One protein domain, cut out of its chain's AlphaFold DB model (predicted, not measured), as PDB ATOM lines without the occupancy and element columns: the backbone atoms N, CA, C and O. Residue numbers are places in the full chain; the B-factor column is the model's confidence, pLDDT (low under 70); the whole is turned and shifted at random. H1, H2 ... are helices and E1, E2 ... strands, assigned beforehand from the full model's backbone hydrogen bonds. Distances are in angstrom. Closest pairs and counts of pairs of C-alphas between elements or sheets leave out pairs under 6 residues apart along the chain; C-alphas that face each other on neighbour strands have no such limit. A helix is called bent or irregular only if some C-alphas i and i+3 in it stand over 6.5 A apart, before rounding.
ATOM      1  N   VAL A  18     -52.671 -50.650  51.850       84.50
ATOM      2  CA  VAL A  18     -51.991 -51.203  53.022       84.50
ATOM      3  C   VAL A  18     -51.241 -50.064  53.698       84.50
ATOM      4  O   VAL A  18     -50.637 -49.240  53.023       84.50
ATOM      5  N   VAL A  19     -51.284 -50.009  55.025       85.19
ATOM      6  CA  VAL A  19     -50.428 -49.115  55.811       85.19
ATOM      7  C   VAL A  19     -49.418 -49.985  56.542       85.19
ATOM      8  O   VAL A  19     -49.805 -50.982  57.152       85.19
ATOM      9  N   ALA A  20     -48.138 -49.638  56.466       87.12
ATOM     10  CA  ALA A  20     -47.081 -50.359  57.166       87.12
ATOM     11  C   ALA A  20     -46.073 -49.394  57.788       87.12
ATOM     12  O   ALA A  20     -46.038 -48.207  57.457       87.12
ATOM     13  N   ARG A  21     -45.253 -49.928  58.693       89.88
ATOM     14  CA  ARG A  21     -44.083 -49.239  59.231       89.88
ATOM     15  C   ARG A  21     -42.816 -49.895  58.711       89.88
ATOM     16  O   ARG A  21     -42.757 -51.122  58.633       89.88
ATOM     17  N   ASP A  22     -41.832 -49.083  58.358       89.38
ATOM     18  CA  ASP A  22     -40.492 -49.571  58.046       89.38
ATOM     19  C   ASP A  22     -39.672 -49.840  59.325       89.38
ATOM     20  O   ASP A  22     -40.131 -49.617  60.449       89.38
ATOM     21  N   ALA A  23     -38.447 -50.343  59.154       87.31
ATOM     22  CA  ALA A  23     -37.548 -50.670  60.262       87.31
ATOM     23  C   ALA A  23     -37.120 -49.446  61.097       87.31
ATOM     24  O   ALA A  23     -36.724 -49.608  62.248       87.31
ATOM     25  N   ASN A  24     -37.224 -48.238  60.538       87.62
ATOM     26  CA  ASN A  24     -36.906 -46.983  61.216       87.62
ATOM     27  C   ASN A  24     -38.143 -46.367  61.896       87.62
ATOM     28  O   ASN A  24     -38.051 -45.286  62.473       87.62
ATOM     29  N   GLY A  25     -39.297 -47.042  61.840       87.62
ATOM     30  CA  GLY A  25     -40.565 -46.572  62.396       87.62
ATOM     31  C   GLY A  25     -41.400 -45.713  61.441       87.62
ATOM     32  O   GLY A  25     -42.536 -45.381  61.800       87.62
ATOM     33  N   GLY A  26     -40.883 -45.429  60.241       87.94
ATOM     34  CA  GLY A  26     -41.506 -44.573  59.240       87.94
ATOM     35  C   GLY A  26     -42.815 -45.156  58.722       87.94
ATOM     36  O   GLY A  26     -42.887 -46.349  58.423       87.94
ATOM     37  N   VAL A  27     -43.867 -44.339  58.623       87.06
ATOM     38  CA  VAL A  27     -45.187 -44.795  58.145       87.06
ATOM     39  C   VAL A  27     -45.317 -44.674  56.626       87.06
ATOM     40  O   VAL A  27     -45.096 -43.608  56.050       87.06
ATOM     41  N   TRP A  28     -45.772 -45.756  55.995       89.44
ATOM     42  CA  TRP A  28     -45.961 -45.865  54.552       89.44
ATOM     43  C   TRP A  28     -47.387 -46.259  54.180       89.44
ATOM     44  O   TRP A  28     -47.988 -47.130  54.808       89.44
ATOM     45  N   ILE A  29     -47.884 -45.671  53.094       90.94
ATOM     46  CA  ILE A  29     -49.023 -46.170  52.324       90.94
ATOM     47  C   ILE A  29     -48.480 -47.032  51.184       90.94
ATOM     48  O   ILE A  29     -47.575 -46.625  50.453       90.94
ATOM     49  N   LEU A  30     -49.059 -48.215  51.022       89.69
ATOM     50  CA  LEU A  30     -48.734 -49.198  49.999       89.69
ATOM     51  C   LEU A  30     -50.003 -49.673  49.283       89.69
ATOM     52  O   LEU A  30     -51.126 -49.471  49.755       89.69
ATOM     53  N   HIS A  31     -49.815 -50.352  48.157       88.88
ATOM     54  CA  HIS A  31     -50.881 -50.917  47.344       88.88
ATOM     55  C   HIS A  31     -50.595 -52.380  46.989       88.88
ATOM     56  O   HIS A  31     -49.490 -52.718  46.581       88.88
ATOM     57  N   ARG A  32     -51.587 -53.271  47.072       86.31
ATOM     58  CA  ARG A  32     -51.419 -54.720  46.797       86.31
ATOM     59  C   ARG A  32     -51.214 -55.080  45.323       86.31
ATOM     60  O   ARG A  32     -51.060 -56.248  44.979       86.31
ATOM     61  N   GLY A  33     -51.234 -54.085  44.445       81.50
ATOM     62  CA  GLY A  33     -50.947 -54.265  43.026       81.50
ATOM     63  C   GLY A  33     -52.140 -54.690  42.173       81.50
ATOM     64  O   GLY A  33     -51.941 -54.965  41.003       81.50
ATOM     65  N   ARG A  34     -53.378 -54.737  42.682       81.31
ATOM     66  CA  ARG A  34     -54.544 -55.067  41.837       81.31
ATOM     67  C   ARG A  34     -55.198 -53.799  41.311       81.31
ATOM     68  O   ARG A  34     -55.594 -52.944  42.098       81.31
ATOM     69  N   ILE A  35     -55.347 -53.696  39.999       75.88
ATOM     70  CA  ILE A  35     -55.987 -52.566  39.327       75.88
ATOM     71  C   ILE A  35     -57.117 -53.087  38.436       75.88
ATOM     72  O   ILE A  35     -56.968 -54.105  37.777       75.88
ATOM     73  N   ASN A  36     -58.261 -52.406  38.423       67.50
ATOM     74  CA  ASN A  36     -59.289 -52.678  37.421       67.50
ATOM     75  C   ASN A  36     -59.024 -51.793  36.202       67.50
ATOM     76  O   ASN A  36     -58.885 -50.568  36.351       67.50
ATOM     77  N   VAL A  37     -58.974 -52.414  35.029       59.69
ATOM     78  CA  VAL A  37     -58.885 -51.749  33.727       59.69
ATOM     79  C   VAL A  37     -59.977 -52.358  32.853       59.69
ATOM     80  O   VAL A  37     -60.002 -53.569  32.696       59.69
ATOM     81  N   ASP A  38     -60.942 -51.553  32.403       53.72
ATOM     82  CA  ASP A  38     -62.061 -51.974  31.538       53.72
ATOM     83  C   ASP A  38     -62.756 -53.294  31.919       53.72
ATOM     84  O   ASP A  38     -63.003 -54.166  31.098       53.72
ATOM     85  N   ASN A  39     -63.129 -53.421  33.198       50.94
ATOM     86  CA  ASN A  39     -63.767 -54.611  33.788       50.94
ATOM     87  C   ASN A  39     -62.891 -55.875  33.851       50.94
ATOM     88  O   ASN A  39     -63.349 -56.900  34.361       50.94
ATOM     89  N   GLU A  40     -61.620 -55.787  33.465       53.62
ATOM     90  CA  GLU A  40     -60.615 -56.822  33.678       53.62
ATOM     91  C   GLU A  40     -59.735 -56.495  34.895       53.62
ATOM     92  O   GLU A  40     -59.418 -55.339  35.207       53.62
ATOM     93  N   ARG A  41     -59.364 -57.535  35.649       56.69
ATOM     94  CA  ARG A  41     -58.449 -57.403  36.788       56.69
ATOM     95  C   ARG A  41     -57.017 -57.455  36.273       56.69
ATOM     96  O   ARG A  41     -56.497 -58.538  36.037       56.69
ATOM     97  N   GLY A  42     -56.376 -56.298  36.166       60.62
ATOM     98  CA  GLY A  42     -54.939 -56.190  35.952       60.62
ATOM     99  C   GLY A  42     -54.159 -56.377  37.255       60.62
ATOM    100  O   GLY A  42     -54.585 -55.942  38.335       60.62
ATOM    101  N   ILE A  43     -52.989 -57.006  37.162       70.75
ATOM    102  CA  ILE A  43     -52.042 -57.128  38.270       70.75
ATOM    103  C   ILE A  43     -50.810 -56.287  37.917       70.75
ATOM    104  O   ILE A  43     -50.064 -56.599  37.003       70.75
ATOM    105  N   LEU A  44     -50.577 -55.209  38.665       68.44
ATOM    106  CA  LEU A  44     -49.420 -54.318  38.516       68.44
ATOM    107  C   LEU A  44     -48.079 -55.048  38.728       68.44
ATOM    108  O   LEU A  44     -47.053 -54.555  38.280       68.44
ATOM    109  N   HIS A  45     -48.076 -56.215  39.384       65.19
ATOM    110  CA  HIS A  45     -46.882 -57.067  39.513       65.19
ATOM    111  C   HIS A  45     -46.433 -57.684  38.184       65.19
ATOM    112  O   HIS A  45     -45.259 -58.014  38.056       65.19
ATOM    113  N   ASP A  46     -47.321 -57.777  37.191       71.44
ATOM    114  CA  ASP A  46     -46.974 -58.264  35.848       71.44
ATOM    115  C   ASP A  46     -46.157 -57.217  35.057       71.44
ATOM    116  O   ASP A  46     -45.651 -57.494  33.975       71.44
ATOM    117  N   PHE A  47     -45.989 -56.017  35.625       73.75
ATOM    118  CA  PHE A  47     -45.284 -54.868  35.059       73.75
ATOM    119  C   PHE A  47     -44.013 -54.558  35.865       73.75
ATOM    120  O   PHE A  47     -43.728 -53.404  36.189       73.75
ATOM    121  N   ALA A  48     -43.262 -55.593  36.249       76.75
ATOM    122  CA  ALA A  48     -42.090 -55.460  37.116       76.75
ATOM    123  C   ALA A  48     -41.013 -54.525  36.533       76.75
ATOM    124  O   ALA A  48     -40.478 -53.690  37.260       76.75
ATOM    125  N   ASP A  49     -40.754 -54.602  35.225       78.12
ATOM    126  CA  ASP A  49     -39.769 -53.744  34.552       78.12
ATOM    127  C   ASP A  49     -40.189 -52.266  34.568       78.12
ATOM    128  O   ASP A  49     -39.370 -51.369  34.776       78.12
ATOM    129  N   ASP A  50     -41.487 -52.006  34.410       79.38
ATOM    130  CA  ASP A  50     -42.066 -50.664  34.473       79.38
ATOM    131  C   ASP A  50     -42.037 -50.096  35.894       79.38
ATOM    132  O   ASP A  50     -41.719 -48.922  36.101       79.38
ATOM    133  N   ALA A  51     -42.347 -50.938  36.882       83.56
ATOM    134  CA  ALA A  51     -42.265 -50.580  38.288       83.56
ATOM    135  C   ALA A  51     -40.823 -50.228  38.676       83.56
ATOM    136  O   ALA A  51     -40.609 -49.191  39.303       83.56
ATOM    137  N   ALA A  52     -39.838 -51.016  38.240       83.56
ATOM    138  CA  ALA A  52     -38.423 -50.741  38.467       83.56
ATOM    139  C   ALA A  52     -37.971 -49.441  37.780       83.56
ATOM    140  O   ALA A  52     -37.330 -48.593  38.405       83.56
ATOM    141  N   ALA A  53     -38.363 -49.223  36.519       80.38
ATOM    142  CA  ALA A  53     -38.030 -48.005  35.777       80.38
ATOM    143  C   ALA A  53     -38.572 -46.732  36.451       80.38
ATOM    144  O   ALA A  53     -37.917 -45.688  36.439       80.38
ATOM    145  N   LEU A  54     -39.749 -46.824  37.075       83.75
ATOM    146  CA  LEU A  54     -40.368 -45.734  37.825       83.75
ATOM    147  C   LEU A  54     -39.980 -45.719  39.309       83.75
ATOM    148  O   LEU A  54     -40.499 -44.882  40.039       83.75
ATOM    149  N   GLN A  55     -39.069 -46.584  39.767       87.56
ATOM    150  CA  GLN A  55     -38.639 -46.695  41.170       87.56
ATOM    151  C   GLN A  55     -39.805 -46.965  42.144       87.56
ATOM    152  O   GLN A  55     -39.916 -46.343  43.206       87.56
ATOM    153  N   VAL A  56     -40.695 -47.877  41.758       88.44
ATOM    154  CA  VAL A  56     -41.865 -48.345  42.518       88.44
ATOM    155  C   VAL A  56     -41.754 -49.855  42.765       88.44
ATOM    156  O   VAL A  56     -42.733 -50.589  42.665       88.44
ATOM    157  N   ASP A  57     -40.551 -50.347  43.060       87.31
ATOM    158  CA  ASP A  57     -40.312 -51.778  43.251       87.31
ATOM    159  C   ASP A  57     -41.190 -52.373  44.369       87.31
ATOM    160  O   ASP A  57     -41.314 -51.776  45.447       87.31
ATOM    161  N   PRO A  58     -41.796 -53.560  44.162       89.25
ATOM    162  CA  PRO A  58     -42.580 -54.219  45.196       89.25
ATOM    163  C   PRO A  58     -41.757 -54.510  46.457       89.25
ATOM    164  O   PRO A  58     -40.697 -55.137  46.413       89.25
ATOM    165  N   VAL A  59     -42.302 -54.144  47.615       89.31
ATOM    166  CA  VAL A  59     -41.727 -54.431  48.931       89.31
ATOM    167  C   VAL A  59     -42.508 -55.533  49.641       89.31
ATOM    168  O   VAL A  59     -43.729 -55.650  49.521       89.31
ATOM    169  N   LYS A  60     -41.803 -56.369  50.410       90.25
ATOM    170  CA  LYS A  60     -42.428 -57.433  51.208       90.25
ATOM    171  C   LYS A  60     -42.977 -56.852  52.507       90.25
ATOM    172  O   LYS A  60     -42.211 -56.404  53.353       90.25
ATOM    173  N   VAL A  61     -44.292 -56.928  52.687       87.44
ATOM    174  CA  VAL A  61     -44.984 -56.519  53.914       87.44
ATOM    175  C   VAL A  61     -45.310 -57.754  54.746       87.44
ATOM    176  O   VAL A  61     -45.816 -58.748  54.220       87.44
ATOM    177  N   ILE A  62     -45.018 -57.692  56.046       86.75
ATOM    178  CA  ILE A  62     -45.359 -58.733  57.020       86.75
ATOM    179  C   ILE A  62     -46.619 -58.285  57.762       86.75
ATOM    180  O   ILE A  62     -46.620 -57.246  58.417       86.75
ATOM    181  N   PHE A  63     -47.690 -59.062  57.644       83.94
ATOM    182  CA  PHE A  63     -48.960 -58.822  58.322       83.94
ATOM    183  C   PHE A  63     -48.996 -59.514  59.684       83.94
ATOM    184  O   PHE A  63     -48.212 -60.423  59.976       83.94
ATOM    185  N   GLU A  64     -49.965 -59.109  60.500       75.50
ATOM    186  CA  GLU A  64     -50.316 -59.803  61.733       75.50
ATOM    187  C   GLU A  64     -50.586 -61.294  61.446       75.50
ATOM    188  O   GLU A  64     -51.259 -61.645  60.474       75.50
ATOM    189  N   GLY A  65     -49.976 -62.183  62.233       75.38
ATOM    190  CA  GLY A  65     -49.981 -63.630  61.972       75.38
ATOM    191  C   GLY A  65     -48.864 -64.133  61.045       75.38
ATOM    192  O   GLY A  65     -48.862 -65.301  60.670       75.38
ATOM    193  N   GLY A  66     -47.903 -63.282  60.666       78.38
ATOM    194  CA  GLY A  66     -46.675 -63.685  59.963       78.38
ATOM    195  C   GLY A  66     -46.816 -63.863  58.449       78.38
ATOM    196  O   GLY A  66     -45.837 -64.194  57.773       78.38
ATOM    197  N   ARG A  67     -48.006 -63.611  57.887       83.00
ATOM    198  CA  ARG A  67     -48.243 -63.667  56.440       83.00
ATOM    199  C   ARG A  67     -47.424 -62.593  55.724       83.00
ATOM    200  O   ARG A  67     -47.395 -61.444  56.155       83.00
ATOM    201  N   ARG A  68     -46.800 -62.955  54.601       84.94
ATOM    202  CA  ARG A  68     -45.995 -62.044  53.776       84.94
ATOM    203  C   ARG A  68     -46.675 -61.798  52.434       84.94
ATOM    204  O   ARG A  68     -47.117 -62.752  51.803       84.94
ATOM    205  N   GLU A  69     -46.735 -60.546  51.997       86.25
ATOM    206  CA  GLU A  69     -47.327 -60.152  50.711       86.25
ATOM    207  C   GLU A  69     -46.472 -59.065  50.048       86.25
ATOM    208  O   GLU A  69     -45.944 -58.188  50.735       86.25
ATOM    209  N   ALA A  70     -46.318 -59.125  48.724       87.56
ATOM    210  CA  ALA A  70     -45.645 -58.080  47.960       87.56
ATOM    211  C   ALA A  70     -46.614 -56.913  47.720       87.56
ATOM    212  O   ALA A  70     -47.703 -57.103  47.182       87.56
ATOM    213  N   CYS A  71     -46.219 -55.708  48.124       87.62
ATOM    214  CA  CYS A  71     -46.998 -54.488  47.949       87.62
ATOM    215  C   CYS A  71     -46.142 -53.418  47.269       87.62
ATOM    216  O   CYS A  71     -44.953 -53.307  47.540       87.62
ATOM    217  N   LEU A  72     -46.749 -52.606  46.415       90.06
ATOM    218  CA  LEU A  72     -46.107 -51.463  45.777       90.06
ATOM    219  C   LEU A  72     -46.096 -50.272  46.745       90.06
ATOM    220  O   LEU A  72     -47.150 -49.957  47.311       90.06
ATOM    221  N   PRO A  73     -44.955 -49.601  46.955       91.31
ATOM    222  CA  PRO A  73     -44.901 -48.386  47.756       91.31
ATOM    223  C   PRO A  73     -45.658 -47.254  47.049       91.31
ATOM    224  O   PRO A  73     -45.442 -46.997  45.869       91.31
ATOM    225  N   VAL A  74     -46.550 -46.570  47.770       89.62
ATOM    226  CA  VAL A  74     -47.304 -45.420  47.238       89.62
ATOM    227  C   VAL A  74     -46.751 -44.122  47.803       89.62
ATOM    228  O   VAL A  74     -46.426 -43.216  47.046       89.62
ATOM    229  N   ALA A  75     -46.640 -44.012  49.129       90.88
ATOM    230  CA  ALA A  75     -46.220 -42.766  49.760       90.88
ATOM    231  C   ALA A  75     -45.651 -42.976  51.173       90.88
ATOM    232  O   ALA A  75     -46.329 -43.597  51.996       90.88
ATOM    233  N   PRO A  76     -44.478 -42.412  51.508       90.44
ATOM    234  CA  PRO A  76     -44.111 -42.173  52.902       90.44
ATOM    235  C   PRO A  76     -44.952 -41.016  53.454       90.44
ATOM    236  O   PRO A  76     -45.189 -40.047  52.734       90.44
ATOM    237  N   LEU A  77     -45.403 -41.076  54.709       83.12
ATOM    238  CA  LEU A  77     -46.282 -40.039  55.286       83.12
ATOM    239  C   LEU A  77     -45.558 -38.967  56.103       83.12
ATOM    240  O   LEU A  77     -46.157 -37.960  56.464       83.12
ATOM    241  N   GLU A  78     -44.275 -39.159  56.382       80.25
ATOM    242  CA  GLU A  78     -43.526 -38.287  57.295       80.25
ATOM    243  C   GLU A  78     -42.792 -37.146  56.580       80.25
ATOM    244  O   GLU A  78     -42.369 -36.181  57.211       80.25
ATOM    245  N   LYS A  79     -42.643 -37.231  55.253       81.38
ATOM    246  CA  LYS A  79     -41.829 -36.305  54.459       81.38
ATOM    247  C   LYS A  79     -42.597 -35.799  53.236       81.38
ATOM    248  O   LYS A  79     -42.569 -36.462  52.201       81.38
ATOM    249  N   PRO A  80     -43.204 -34.600  53.300       77.69
ATOM    250  CA  PRO A  80     -44.142 -34.117  52.284       77.69
ATOM    251  C   PRO A  80     -43.626 -34.162  50.837       77.69
ATOM    252  O   PRO A  80     -44.349 -34.572  49.932       77.69
ATOM    253  N   LEU A  81     -42.366 -33.784  50.593       77.62
ATOM    254  CA  LEU A  81     -41.802 -33.801  49.238       77.62
ATOM    255  C   LEU A  81     -41.584 -35.231  48.715       77.62
ATOM    256  O   LEU A  81     -41.847 -35.515  47.546       77.62
ATOM    257  N   GLU A  82     -41.138 -36.144  49.579       82.56
ATOM    258  CA  GLU A  82     -40.998 -37.561  49.230       82.56
ATOM    259  C   GLU A  82     -42.373 -38.212  49.022       82.56
ATOM    260  O   GLU A  82     -42.524 -39.004  48.093       82.56
ATOM    261  N   THR A  83     -43.389 -37.822  49.806       80.00
ATOM    262  CA  THR A  83     -44.797 -38.216  49.627       80.00
ATOM    263  C   THR A  83     -45.274 -37.888  48.218       80.00
ATOM    264  O   THR A  83     -45.775 -38.772  47.523       80.00
ATOM    265  N   VAL A  84     -45.087 -36.641  47.772       78.75
ATOM    266  CA  VAL A  84     -45.531 -36.185  46.445       78.75
ATOM    267  C   VAL A  84     -44.812 -36.956  45.339       78.75
ATOM    268  O   VAL A  84     -45.464 -37.491  44.441       78.75
ATOM    269  N   ARG A  85     -43.483 -37.084  45.425       84.19
ATOM    270  CA  ARG A  85     -42.680 -37.795  44.416       84.19
ATOM    271  C   ARG A  85     -43.007 -39.284  44.339       84.19
ATOM    272  O   ARG A  85     -43.135 -39.827  43.247       84.19
ATOM    273  N   ALA A  86     -43.130 -39.963  45.478       84.38
ATOM    274  CA  ALA A  86     -43.505 -41.377  45.522       84.38
ATOM    275  C   ALA A  86     -44.925 -41.596  44.975       84.38
ATOM    276  O   ALA A  86     -45.130 -42.466  44.130       84.38
ATOM    277  N   THR A  87     -45.873 -40.732  45.360       84.81
ATOM    278  CA  THR A  87     -47.258 -40.820  44.877       84.81
ATOM    279  C   THR A  87     -47.321 -40.632  43.365       84.81
ATOM    280  O   THR A  87     -48.005 -41.393  42.684       84.81
ATOM    281  N   LYS A  88     -46.580 -39.656  42.822       85.25
ATOM    282  CA  LYS A  88     -46.490 -39.428  41.376       85.25
ATOM    283  C   LYS A  88     -45.970 -40.662  40.640       85.25
ATOM    284  O   LYS A  88     -46.633 -41.113  39.714       85.25
ATOM    285  N   ARG A  89     -44.850 -41.243  41.085       88.69
ATOM    286  CA  ARG A  89     -44.275 -42.458  40.480       88.69
ATOM    287  C   ARG A  89     -45.286 -43.608  40.432       88.69
ATOM    288  O   ARG A  89     -45.462 -44.237  39.392       88.69
ATOM    289  N   PHE A  90     -46.016 -43.831  41.525       88.12
ATOM    290  CA  PHE A  90     -47.073 -44.844  41.571       88.12
ATOM    291  C   PHE A  90     -48.240 -44.534  40.614       88.12
ATOM    292  O   PHE A  90     -48.740 -45.430  39.930       88.12
ATOM    293  N   VAL A  91     -48.678 -43.274  40.530       86.00
ATOM    294  CA  VAL A  91     -49.735 -42.846  39.598       86.00
ATOM    295  C   VAL A  91     -49.301 -43.012  38.140       86.00
ATOM    296  O   VAL A  91     -50.095 -43.492  37.331       86.00
ATOM    297  N   ASP A  92     -48.055 -42.669  37.815       86.06
ATOM    298  CA  ASP A  92     -47.492 -42.819  36.471       86.06
ATOM    299  C   ASP A  92     -47.431 -44.301  36.065       86.06
ATOM    300  O   ASP A  92     -47.862 -44.644  34.963       86.06
ATOM    301  N   LEU A  93     -47.042 -45.198  36.983       85.75
ATOM    302  CA  LEU A  93     -47.102 -46.650  36.769       85.75
ATOM    303  C   LEU A  93     -48.535 -47.107  36.457       85.75
ATOM    304  O   LEU A  93     -48.777 -47.825  35.488       85.75
ATOM    305  N   CYS A  94     -49.511 -46.652  37.243       83.56
ATOM    306  CA  CYS A  94     -50.913 -47.010  37.033       83.56
ATOM    307  C   CYS A  94     -51.459 -46.484  35.698       83.56
ATOM    308  O   CYS A  94     -52.276 -47.148  35.058       83.56
ATOM    309  N   ARG A  95     -51.026 -45.292  35.279       81.81
ATOM    310  CA  ARG A  95     -51.381 -44.709  33.982       81.81
ATOM    311  C   ARG A  95     -50.766 -45.511  32.837       81.81
ATOM    312  O   ARG A  95     -51.474 -45.790  31.875       81.81
ATOM    313  N   LEU A  96     -49.503 -45.914  32.961       82.12
ATOM    314  CA  LEU A  96     -48.812 -46.727  31.965       82.12
ATOM    315  C   LEU A  96     -49.516 -48.069  31.740       82.12
ATOM    316  O   LEU A  96     -49.803 -48.428  30.603       82.12
ATOM    317  N   VAL A  97     -49.864 -48.764  32.827       79.25
ATOM    318  CA  VAL A  97     -50.592 -50.042  32.770       79.25
ATOM    319  C   VAL A  97     -51.948 -49.888  32.081       79.25
ATOM    320  O   VAL A  97     -52.329 -50.732  31.275       79.25
ATOM    321  N   ARG A  98     -52.671 -48.797  32.359       75.69
ATOM    322  CA  ARG A  98     -53.968 -48.520  31.723       75.69
ATOM    323  C   ARG A  98     -53.840 -48.256  30.228       75.69
ATOM    324  O   ARG A  98     -54.610 -48.820  29.467       75.69
ATOM    325  N   ILE A  99     -52.865 -47.445  29.825       73.75
ATOM    326  CA  ILE A  99     -52.600 -47.165  28.408       73.75
ATOM    327  C   ILE A  99     -52.186 -48.448  27.690       73.75
ATOM    328  O   ILE A  99     -52.725 -48.740  26.636       73.75
ATOM    329  N   ARG A 100     -51.307 -49.275  28.278       74.44
ATOM    330  CA  ARG A 100     -50.927 -50.552  27.654       74.44
ATOM    331  C   ARG A 100     -52.136 -51.466  27.435       74.44
ATOM    332  O   ARG A 100     -52.225 -52.107  26.396       74.44
ATOM    333  N   ALA A 101     -53.050 -51.526  28.401       70.81
ATOM    334  CA  ALA A 101     -54.234 -52.376  28.318       70.81
ATOM    335  C   ALA A 101     -55.289 -51.875  27.312       70.81
ATOM    336  O   ALA A 101     -55.951 -52.700  26.693       70.81
ATOM    337  N   VAL A 102     -55.448 -50.557  27.146       68.75
ATOM    338  CA  VAL A 102     -56.479 -49.960  26.271       68.75
ATOM    339  C   VAL A 102     -55.943 -49.663  24.868       68.75
ATOM    340  O   VAL A 102     -56.587 -49.984  23.874       68.75
ATOM    341  N   ASP A 103     -54.753 -49.073  24.790       68.12
ATOM    342  CA  ASP A 103     -54.171 -48.492  23.575       68.12
ATOM    343  C   ASP A 103     -53.002 -49.327  23.010       68.12
ATOM    344  O   ASP A 103     -52.490 -49.047  21.926       68.12
ATOM    345  N   GLY A 104     -52.571 -50.371  23.727       69.62
ATOM    346  CA  GLY A 104     -51.515 -51.290  23.301       69.62
ATOM    347  C   GLY A 104     -50.090 -50.872  23.691       69.62
ATOM    348  O   GLY A 104     -49.825 -49.808  24.254       69.62
ATOM    349  N   GLU A 105     -49.137 -51.766  23.418       71.88
ATOM    350  CA  GLU A 105     -47.760 -51.674  23.924       71.88
ATOM    351  C   GLU A 105     -46.931 -50.549  23.288       71.88
ATOM    352  O   GLU A 105     -46.156 -49.888  23.977       71.88
ATOM    353  N   GLU A 106     -47.157 -50.250  22.009       67.88
ATOM    354  CA  GLU A 106     -46.416 -49.210  21.286       67.88
ATOM    355  C   GLU A 106     -46.691 -47.802  21.846       67.88
ATOM    356  O   GLU A 106     -45.769 -47.008  22.052       67.88
ATOM    357  N   ILE A 107     -47.952 -47.508  22.185       66.81
ATOM    358  CA  ILE A 107     -48.354 -46.227  22.786       66.81
ATOM    359  C   ILE A 107     -47.871 -46.140  24.241       66.81
ATOM    360  O   ILE A 107     -47.407 -45.083  24.684       66.81
ATOM    361  N   ALA A 108     -47.899 -47.255  24.976       64.25
ATOM    362  CA  ALA A 108     -47.344 -47.322  26.325       64.25
ATOM    363  C   ALA A 108     -45.833 -47.026  26.342       64.25
ATOM    364  O   ALA A 108     -45.369 -46.255  27.181       64.25
ATOM    365  N   ASP A 109     -45.064 -47.544  25.385       69.25
ATOM    366  CA  ASP A 109     -43.622 -47.296  25.286       69.25
ATOM    367  C   ASP A 109     -43.285 -45.823  25.003       69.25
ATOM    368  O   ASP A 109     -42.318 -45.277  25.553       69.25
ATOM    369  N   VAL A 110     -44.096 -45.147  24.182       68.19
ATOM    370  CA  VAL A 110     -43.987 -43.697  23.955       68.19
ATOM    371  C   VAL A 110     -44.271 -42.929  25.247       68.19
ATOM    372  O   VAL A 110     -43.512 -42.030  25.619       68.19
ATOM    373  N   GLN A 111     -45.318 -43.316  25.978       66.56
ATOM    374  CA  GLN A 111     -45.668 -42.704  27.254       66.56
ATOM    375  C   GLN A 111     -44.587 -42.944  28.329       66.56
ATOM    376  O   GLN A 111     -44.264 -42.019  29.078       66.56
ATOM    377  N   ARG A 112     -43.967 -44.133  28.377       65.69
ATOM    378  CA  ARG A 112     -42.839 -44.447  29.275       65.69
ATOM    379  C   ARG A 112     -41.669 -43.489  29.052       65.69
ATOM    380  O   ARG A 112     -41.124 -42.951  30.011       65.69
ATOM    381  N   LYS A 113     -41.324 -43.218  27.789       66.12
ATOM    382  CA  LYS A 113     -40.271 -42.252  27.428       66.12
ATOM    383  C   LYS A 113     -40.632 -40.816  27.833       66.12
ATOM    384  O   LYS A 113     -39.738 -40.044  28.164       66.12
ATOM    385  N   ALA A 114     -41.919 -40.467  27.851       63.59
ATOM    386  CA  ALA A 114     -42.394 -39.150  28.279       63.59
ATOM    387  C   ALA A 114     -42.372 -38.955  29.810       63.59
ATOM    388  O   ALA A 114     -42.153 -37.839  30.273       63.59
ATOM    389  N   PHE A 115     -42.542 -40.021  30.607       63.56
ATOM    390  CA  PHE A 115     -42.480 -39.951  32.078       63.56
ATOM    391  C   PHE A 115     -41.083 -39.645  32.643       63.56
ATOM    392  O   PHE A 115     -40.975 -39.279  33.810       63.56
ATOM    393  N   GLY A 116     -40.027 -39.714  31.824       51.19
ATOM    394  CA  GLY A 116     -38.678 -39.261  32.192       51.19
ATOM    395  C   GLY A 116     -38.557 -37.748  32.442       51.19
ATOM    396  O   GLY A 116     -37.504 -37.288  32.877       51.19
ATOM    397  N   PHE A 117     -39.616 -36.971  32.189       42.66
ATOM    398  CA  PHE A 117     -39.719 -35.579  32.615       42.66
ATOM    399  C   PHE A 117     -40.376 -35.501  34.000       42.66
ATOM    400  O   PHE A 117     -41.601 -35.457  34.131       42.66
TER     401      PHE A 117
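AT A GLANCE: This is residues 18 to 117 of the 254 residues of an uncharacterized protein of Rhizobium sullae (UniProt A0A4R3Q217). A four-stranded sheet, E1 E2 E6 E5, curls like part of a barrel at one end of the domain, and the long helix H2 starts beside E6 and runs away from it to the other end, where the short helix H3 folds back on it. The small hairpin E3 E4 and the irregular helix H1 sit along H2 between these ends. The printed part has 100 residues, with the named elements in the order E1 E2 E3 E4 H1 E5 E6 H2 H3; the class is mixed, helices and strands, and both sheets are antiparallel. The whole is compact, with a radius of gyration of the C-alphas of 14.3 A and spans of 41 by 30 by 20 A.

IN THESE COORDINATES: In the larger sheet, E1 is residues 18 to 21, from C-alpha 18 at (-51.991, -51.203, 53.022), E2 is 27 to 31, E6 is 68 to 76, 20.0 A long, and E5 is 59 to 62. E3, residues 34 to 37, and E4, residues 40 to 43, form the other sheet. H2, residues 80 to 103, is 33.6 A long, from C-alpha 80 at (-44.142, -34.117, 52.284). H1 is residues 44 to 53; it is irregular, with C-alphas 46 and 49 8.6 A apart. H3, residues 105 to 114, is 14.3 A long and ends with C-alpha 114 at (-42.394, -39.150, 28.279).

HOW THE PARTS SIT: The larger sheet is strongly twisted, with edge strands E1 and E5. In the hairpin E1 and E2, N 18 and O 30 are within hydrogen-bond range at 2.9 A. E6 bends by 69 degrees at residue 72; residues 72 to 76 pair with E2, N 31 to O 72 at 2.8 A, and residues 68 to 71 with E5, its hairpin partner, N 59 to O 71 at 2.8 A. H2 is on one face of this sheet, two layers, a helix layer and a strand layer, at a height over the sheet of 7.4 A, over none of its strands; the closest C-alphas of E6 and H2, Ala 75 and Thr 83, are 4.8 A apart. H1 only grazes the sheet. With residues 93 to 97 alone H2 touches H1, closest C-alphas Ala 51 and Leu 93 at 6.4 A, a steep tilt of 59 degrees, opposite ways. H2 and H3 form a helical hairpin; H2 touches H3 with residues 96 to 100 alone, closest C-alphas Arg 100 and Ala 108 at 5.0 A, a shallow tilt of 25 degrees, opposite ways. E2 runs on into E3 at 46 degrees, and in the hairpin E3 and E4, N 35 and O 42 are 2.9 A apart. Each O i to N i+4 pair is within range in H2 and H3; in H1 3 of 6 are, beside 4 of 7 O i to N i+3 pairs.

THE WHOLE: The farthest C-alphas, Gly 65 and Val 110, are 43.3 A apart. The printed part has no cut, and its links are tight. The mean pLDDT of the printed part is 78.5; it is under 70 at residues 36 to 42, 44 to 45, 102 to 104 and 106 to 117.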